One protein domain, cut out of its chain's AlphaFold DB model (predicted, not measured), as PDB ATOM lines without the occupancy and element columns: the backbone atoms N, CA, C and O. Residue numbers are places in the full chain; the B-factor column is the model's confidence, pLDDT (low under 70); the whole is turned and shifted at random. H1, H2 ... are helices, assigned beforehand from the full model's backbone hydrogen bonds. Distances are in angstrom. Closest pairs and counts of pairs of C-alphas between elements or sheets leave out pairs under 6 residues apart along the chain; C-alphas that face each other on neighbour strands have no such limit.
ATOM      1  N   MET A  95     -34.159  35.148 -43.001       66.50
ATOM      2  CA  MET A  95     -34.373  36.474 -42.402       66.50
ATOM      3  C   MET A  95     -35.093  36.415 -41.044       66.50
ATOM      4  O   MET A  95     -34.627  37.092 -40.131       66.50
ATOM      5  N   PRO A  96     -36.177  35.635 -40.837       67.69
ATOM      6  CA  PRO A  96     -36.728  35.477 -39.495       67.69
ATOM      7  C   PRO A  96     -35.728  34.800 -38.547       67.69
ATOM      8  O   PRO A  96     -35.674  35.184 -37.383       67.69
ATOM      9  N   GLU A  97     -34.879  33.883 -39.028       71.62
ATOM     10  CA  GLU A  97     -33.790  33.303 -38.224       71.62
ATOM     11  C   GLU A  97     -32.731  34.353 -37.854       71.62
ATOM     12  O   GLU A  97     -32.319  34.418 -36.703       71.62
ATOM     13  N   ILE A  98     -32.341  35.233 -38.780       69.56
ATOM     14  CA  ILE A  98     -31.388  36.329 -38.550       69.56
ATOM     15  C   ILE A  98     -31.972  37.348 -37.571       69.56
ATOM     16  O   ILE A  98     -31.281  37.764 -36.643       69.56
ATOM     17  N   LEU A  99     -33.240  37.734 -37.739       74.88
ATOM     18  CA  LEU A  99     -33.935  38.635 -36.817       74.88
ATOM     19  C   LEU A  99     -34.056  38.003 -35.424       74.88
ATOM     20  O   LEU A  99     -33.814  38.680 -34.426       74.88
ATOM     21  N   HIS A 100     -34.333  36.699 -35.350       73.44
ATOM     22  CA  HIS A 100     -34.370  35.951 -34.096       73.44
ATOM     23  C   HIS A 100     -32.982  35.846 -33.440       73.44
ATOM     24  O   HIS A 100     -32.844  36.126 -32.249       73.44
ATOM     25  N   CYS A 101     -31.928  35.529 -34.200       67.38
ATOM     26  CA  CYS A 101     -30.540  35.521 -33.724       67.38
ATOM     27  C   CYS A 101     -30.088  36.904 -33.240       67.38
ATOM     28  O   CYS A 101     -29.356  37.007 -32.257       67.38
ATOM     29  N   ALA A 102     -30.557  37.969 -33.889       71.75
ATOM     30  CA  ALA A 102     -30.318  39.347 -33.479       71.75
ATOM     31  C   ALA A 102     -31.249  39.820 -32.341       71.75
ATOM     32  O   ALA A 102     -31.136  40.968 -31.913       71.75
ATOM     33  N   LYS A 103     -32.143  38.952 -31.836       80.81
ATOM     34  CA  LYS A 103     -33.142  39.243 -30.789       80.81
ATOM     35  C   LYS A 103     -34.043  40.441 -31.118       80.81
ATOM     36  O   LYS A 103     -34.451  41.188 -30.233       80.81
ATOM     37  N   ILE A 104     -34.356  40.628 -32.394       77.62
ATOM     38  CA  ILE A 104     -35.221  41.697 -32.892       77.62
ATOM     39  C   ILE A 104     -36.643  41.148 -32.918       77.62
ATOM     40  O   ILE A 104     -37.030  40.444 -33.850       77.62
ATOM     41  N   VAL A 105     -37.408  41.428 -31.866       78.56
ATOM     42  CA  VAL A 105     -38.746  40.844 -31.675       78.56
ATOM     43  C   VAL A 105     -39.836  41.765 -32.235       78.56
ATOM     44  O   VAL A 105     -40.925  41.301 -32.573       78.56
ATOM     45  N   SER A 106     -39.551  43.064 -32.378       82.44
ATOM     46  CA  SER A 106     -40.522  44.070 -32.817       82.44
ATOM     47  C   SER A 106     -40.007  44.992 -33.930       82.44
ATOM     48  O   SER A 106     -38.811  45.229 -34.091       82.44
ATOM     49  N   ALA A 107     -40.936  45.588 -34.686       72.00
ATOM     50  CA  ALA A 107     -40.610  46.595 -35.702       72.00
ATOM     51  C   ALA A 107     -39.967  47.862 -35.098       72.00
ATOM     52  O   ALA A 107     -39.134  48.504 -35.737       72.00
ATOM     53  N   SER A 108     -40.304  48.202 -33.850       72.75
ATOM     54  CA  SER A 108     -39.634  49.273 -33.106       72.75
ATOM     55  C   SER A 108     -38.161  48.960 -32.843       72.75
ATOM     56  O   SER A 108     -37.331  49.867 -32.920       72.75
ATOM     57  N   ASP A 109     -37.801  47.693 -32.628       71.69
ATOM     58  CA  ASP A 109     -36.396  47.298 -32.482       71.69
ATOM     59  C   ASP A 109     -35.644  47.515 -33.797       71.69
ATOM     60  O   ASP A 109     -34.553  48.081 -33.795       71.69
ATOM     61  N   VAL A 110     -36.276  47.195 -34.933       73.56
ATOM     62  CA  VAL A 110     -35.710  47.461 -36.267       73.56
ATOM     63  C   VAL A 110     -35.415  48.947 -36.463       73.56
ATOM     64  O   VAL A 110     -34.358  49.279 -36.991       73.56
ATOM     65  N   SER A 111     -36.287  49.851 -36.007       72.19
ATOM     66  CA  SER A 111     -36.035  51.299 -36.108       72.19
ATOM     67  C   SER A 111     -34.897  51.807 -35.214       72.19
ATOM     68  O   SER A 111     -34.250  52.788 -35.567       72.19
ATOM     69  N   ARG A 112     -34.597  51.125 -34.100       72.06
ATOM     70  CA  ARG A 112     -33.501  51.489 -33.181       72.06
ATOM     71  C   ARG A 112     -32.132  50.988 -33.643       72.06
ATOM     72  O   ARG A 112     -31.102  51.532 -33.242       72.06
ATOM     73  N   ILE A 113     -32.098  49.957 -34.485       74.31
ATOM     74  CA  ILE A 113     -30.853  49.360 -34.987       74.31
ATOM     75  C   ILE A 113     -30.030  50.329 -35.841       74.31
ATOM     76  O   ILE A 113     -28.826  50.392 -35.598       74.31
ATOM     77  N   PRO A 114     -30.597  51.097 -36.794       76.19
ATOM     78  CA  PRO A 114     -29.849  52.100 -37.542       76.19
ATOM     79  C   PRO A 114     -29.134  53.093 -36.631       76.19
ATOM     80  O   PRO A 114     -27.943  53.332 -36.820       76.19
ATOM     81  N   ASP A 115     -29.820  53.602 -35.609       76.00
ATOM     82  CA  ASP A 115     -29.260  54.590 -34.685       76.00
ATOM     83  C   ASP A 115     -28.163  53.979 -33.809       76.00
ATOM     84  O   ASP A 115     -27.066  54.532 -33.700       76.00
ATOM     85  N   SER A 116     -28.408  52.787 -33.256       74.00
ATOM     86  CA  SER A 116     -27.413  52.042 -32.476       74.00
ATOM     87  C   SER A 116     -26.180  51.681 -33.315       74.00
ATOM     88  O   SER A 116     -25.041  51.870 -32.879       74.00
ATOM     89  N   TYR A 117     -26.386  51.240 -34.559       74.81
ATOM     90  CA  TYR A 117     -25.324  50.928 -35.511       74.81
ATOM     91  C   TYR A 117     -24.524  52.176 -35.897       74.81
ATOM     92  O   TYR A 117     -23.292  52.130 -35.930       74.81
ATOM     93  N   LEU A 118     -25.190  53.304 -36.159       76.88
ATOM     94  CA  LEU A 118     -24.528  54.577 -36.447       76.88
ATOM     95  C   LEU A 118     -23.710  55.055 -35.243       76.88
ATOM     96  O   LEU A 118     -22.545  55.420 -35.420       76.88
ATOM     97  N   ALA A 119     -24.256  54.967 -34.030       80.56
ATOM     98  CA  ALA A 119     -23.544  55.300 -32.798       80.56
ATOM     99  C   ALA A 119     -22.339  54.373 -32.556       80.56
ATOM    100  O   ALA A 119     -21.252  54.834 -32.197       80.56
ATOM    101  N   ALA A 120     -22.481  53.064 -32.782       73.94
ATOM    102  CA  ALA A 120     -21.376  52.107 -32.701       73.94
ATOM    103  C   ALA A 120     -20.300  52.403 -33.757       73.94
ATOM    104  O   ALA A 120     -19.108  52.430 -33.448       73.94
ATOM    105  N   ARG A 121     -20.699  52.719 -34.993       80.44
ATOM    106  CA  ARG A 121     -19.780  53.085 -36.076       80.44
ATOM    107  C   ARG A 121     -19.016  54.376 -35.773       80.44
ATOM    108  O   ARG A 121     -17.822  54.452 -36.064       80.44
ATOM    109  N   GLN A 122     -19.671  55.376 -35.185       87.25
ATOM    110  CA  GLN A 122     -19.017  56.605 -34.727       87.25
ATOM    111  C   GLN A 122     -18.014  56.323 -33.602       87.25
ATOM    112  O   GLN A 122     -16.892  56.827 -33.657       87.25
ATOM    113  N   ARG A 123     -18.365  55.458 -32.639       83.56
ATOM    114  CA  ARG A 123     -17.444  55.006 -31.583       83.56
ATOM    115  C   ARG A 123     -16.221  54.294 -32.158       83.56
ATOM    116  O   ARG A 123     -15.104  54.664 -31.813       83.56
ATOM    117  N   VAL A 124     -16.408  53.363 -33.097       76.31
ATOM    118  CA  VAL A 124     -15.294  52.696 -33.792       76.31
ATOM    119  C   VAL A 124     -14.419  53.720 -34.507       76.31
ATOM    120  O   VAL A 124     -13.203  53.666 -34.364       76.31
ATOM    121  N   LYS A 125     -15.002  54.696 -35.215       82.62
ATOM    122  CA  LYS A 125     -14.233  55.758 -35.886       82.62
ATOM    123  C   LYS A 125     -13.406  56.584 -34.892       82.62
ATOM    124  O   LYS A 125     -12.240  56.843 -35.168       82.62
ATOM    125  N   LYS A 126     -13.980  56.944 -33.737       89.31
ATOM    126  CA  LYS A 126     -13.283  57.664 -32.659       89.31
ATOM    127  C   LYS A 126     -12.117  56.844 -32.098       89.31
ATOM    128  O   LYS A 126     -11.005  57.355 -32.007       89.31
ATOM    129  N   ILE A 127     -12.345  55.567 -31.798       80.75
ATOM    130  CA  ILE A 127     -11.303  54.646 -31.318       80.75
ATOM    131  C   ILE A 127     -10.194  54.496 -32.366       80.75
ATOM    132  O   ILE A 127      -9.022  54.605 -32.032       80.75
ATOM    133  N   THR A 128     -10.566  54.348 -33.640       85.50
ATOM    134  CA  THR A 128      -9.624  54.272 -34.769       85.50
ATOM    135  C   THR A 128      -8.738  55.515 -34.832       85.50
ATOM    136  O   THR A 128      -7.523  55.395 -34.935       85.50
ATOM    137  N   SER A 129      -9.320  56.712 -34.694       91.25
ATOM    138  CA  SER A 129      -8.534  57.952 -34.661       91.25
ATOM    139  C   SER A 129      -7.645  58.080 -33.422       91.25
ATOM    140  O   SER A 129      -6.540  58.594 -33.534       91.25
ATOM    141  N   MET A 130      -8.097  57.604 -32.256       89.94
ATOM    142  CA  MET A 130      -7.321  57.673 -31.011       89.94
ATOM    143  C   MET A 130      -6.129  56.713 -31.019       89.94
ATOM    144  O   MET A 130      -5.056  57.066 -30.545       89.94
ATOM    145  N   LEU A 131      -6.318  55.509 -31.556       88.12
ATOM    146  CA  LEU A 131      -5.295  54.466 -31.593       88.12
ATOM    147  C   LEU A 131      -4.356  54.579 -32.802       88.12
ATOM    148  O   LEU A 131      -3.396  53.818 -32.882       88.12
ATOM    149  N   GLN A 132      -4.637  55.494 -33.739       95.12
ATOM    150  CA  GLN A 132      -3.887  55.681 -34.988       95.12
ATOM    151  C   GLN A 132      -3.703  54.386 -35.802       95.12
ATOM    152  O   GLN A 132      -2.747  54.247 -36.559       95.12
ATOM    153  N   CYS A 133      -4.623  53.435 -35.658       91.62
ATOM    154  CA  CYS A 133      -4.582  52.144 -36.334       91.62
ATOM    155  C   CYS A 133      -5.622  52.080 -37.450       91.62
ATOM    156  O   CYS A 133      -6.608  52.824 -37.459       91.62
ATOM    157  N   SER A 134      -5.418  51.195 -38.421       90.62
ATOM    158  CA  SER A 134      -6.409  50.991 -39.477       90.62
ATOM    159  C   SER A 134      -7.640  50.239 -38.946       90.62
ATOM    160  O   SER A 134      -7.577  49.491 -37.970       90.62
ATOM    161  N   LYS A 135      -8.798  50.394 -39.605       82.06
ATOM    162  CA  LYS A 135     -10.024  49.658 -39.232       82.06
ATOM    163  C   LYS A 135      -9.792  48.138 -39.194       82.06
ATOM    164  O   LYS A 135     -10.386  47.462 -38.361       82.06
ATOM    165  N   ASN A 136      -8.958  47.621 -40.095       86.88
ATOM    166  CA  ASN A 136      -8.666  46.193 -40.191       86.88
ATOM    167  C   ASN A 136      -7.831  45.722 -38.994       86.88
ATOM    168  O   ASN A 136      -8.204  44.743 -38.362       86.88
ATOM    169  N   GLU A 137      -6.818  46.491 -38.585       87.44
ATOM    170  CA  GLU A 137      -6.023  46.184 -37.386       87.44
ATOM    171  C   GLU A 137      -6.867  46.116 -36.109       87.44
ATOM    172  O   GLU A 137      -6.592  45.305 -35.230       87.44
ATOM    173  N   ILE A 138      -7.914  46.941 -35.990       83.06
ATOM    174  CA  ILE A 138      -8.838  46.871 -34.845       83.06
ATOM    175  C   ILE A 138      -9.629  45.566 -34.867       83.06
ATOM    176  O   ILE A 138      -9.807  44.953 -33.819       83.06
ATOM    177  N   VAL A 139     -10.116  45.149 -36.039       83.44
ATOM    178  CA  VAL A 139     -10.859  43.891 -36.182       83.44
ATOM    179  C   VAL A 139      -9.956  42.707 -35.845       83.44
ATOM    180  O   VAL A 139     -10.375  41.837 -35.082       83.44
ATOM    181  N   ASP A 140      -8.711  42.719 -36.322       86.94
ATOM    182  CA  ASP A 140      -7.733  41.664 -36.057       86.94
ATOM    183  C   ASP A 140      -7.363  41.606 -34.567       86.94
ATOM    184  O   ASP A 140      -7.429  40.539 -33.957       86.94
ATOM    185  N   LYS A 141      -7.087  42.754 -33.932       84.31
ATOM    186  CA  LYS A 141      -6.817  42.811 -32.484       84.31
ATOM    187  C   LYS A 141      -8.027  42.433 -31.640       84.31
ATOM    188  O   LYS A 141      -7.865  41.840 -30.579       84.31
ATOM    189  N   PHE A 142      -9.239  42.763 -32.081       81.25
ATOM    190  CA  PHE A 142     -10.455  42.346 -31.388       81.25
ATOM    191  C   PHE A 142     -10.674  40.835 -31.515       81.25
ATOM    192  O   PHE A 142     -11.079  40.198 -30.546       81.25
ATOM    193  N   ALA A 143     -10.366  40.242 -32.672       81.50
ATOM    194  CA  ALA A 143     -10.388  38.795 -32.853       81.50
ATOM    195  C   ALA A 143      -9.330  38.097 -31.979       81.50
ATOM    196  O   ALA A 143      -9.650  37.108 -31.321       81.50
ATOM    197  N   GLU A 144      -8.115  38.648 -31.901       84.81
ATOM    198  CA  GLU A 144      -7.051  38.164 -31.011       84.81
ATOM    199  C   GLU A 144      -7.461  38.273 -29.533       84.81
ATOM    200  O   GLU A 144      -7.327  37.311 -28.777       84.81
ATOM    201  N   LEU A 145      -8.030  39.410 -29.116       80.00
ATOM    202  CA  LEU A 145      -8.559  39.600 -27.761       80.00
ATOM    203  C   LEU A 145      -9.702  38.637 -27.456       80.00
ATOM    204  O   LEU A 145      -9.747  38.099 -26.357       80.00
ATOM    205  N   LYS A 146     -10.595  38.383 -28.415       79.69
ATOM    206  CA  LYS A 146     -11.685  37.418 -28.256       79.69
ATOM    207  C   LYS A 146     -11.164  35.986 -28.111       79.69
ATOM    208  O   LYS A 146     -11.730  35.231 -27.338       79.69
ATOM    209  N   GLN A 147     -10.095  35.617 -28.820       79.12
ATOM    210  CA  GLN A 147      -9.437  34.315 -28.651       79.12
ATOM    211  C   GLN A 147      -8.676  34.206 -27.322       79.12
ATOM    212  O   GLN A 147      -8.552  33.113 -26.778       79.12
ATOM    213  N   ARG A 148      -8.149  35.327 -26.811       75.81
ATOM    214  CA  ARG A 148      -7.437  35.385 -25.525       75.81
ATOM    215  C   ARG A 148      -8.354  35.497 -24.319       75.81
ATOM    216  O   ARG A 148      -7.961  35.061 -23.239       75.81
ATOM    217  N   LEU A 149      -9.537  36.091 -24.471       78.81
ATOM    218  CA  LEU A 149     -10.578  35.989 -23.464       78.81
ATOM    219  C   LEU A 149     -10.932  34.511 -23.372       78.81
ATOM    220  O   LEU A 149     -11.563  33.955 -24.265       78.81
ATOM    221  N   VAL A 150     -10.471  33.878 -22.292       69.25
ATOM    222  CA  VAL A 150     -10.950  32.562 -21.881       69.25
ATOM    223  C   VAL A 150     -12.463  32.646 -21.919       69.25
ATOM    224  O   VAL A 150     -13.029  33.539 -21.288       69.25
TER     225      VAL A 150
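This is residues 95 to 150 of the 407 residues of an uncharacterized protein of Heligmosomoides polygyrus (UniProt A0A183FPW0). Going from the first printed residue, picture an open U: short H1 over one end of the long helix H2, which makes the base, and H3 standing up from its other end on the same side. The space between H1 and H3 is empty. The 56 printed residues, all helix in class, hold H1, H2 and H3 in that order, with no named strand. The whole is only just loose, close to extended, with a radius of gyration of the C-alphas of 14.8 A and spans of 38 by 27 by 17 A.

Start at H1, residues 95 to 101; it is apart from H2, residues 107 to 131. H2 is close to but not clearly touching H3, residues 135 to 148; their closest C-alphas, of Thr 128 and Lys 135, are 6.4 A apart. Their lines are about perpendicular, at 81 degrees. H1 and H3 are apart. Every O i to N i+4 pair is within hydrogen-bond range in H1 and H3, and 19 of 21 in H2.

Find C-alpha 95 at (-34.373, 36.474, -42.402); H1 runs 9.5 A. From C-alpha 107 at (-40.610, 46.595, -35.702), H2 runs 36.4 A. H3 runs 20.0 A to C-alpha 148 at (-7.437, 35.385, -25.525).

The C-alphas of Pro 96 and Gln 132 are the two farthest apart, 38.8 A. The printed part has no cut, and both links are tight. Look for pLDDT under 70 at residues 95 to 96, 98, 101 and 150.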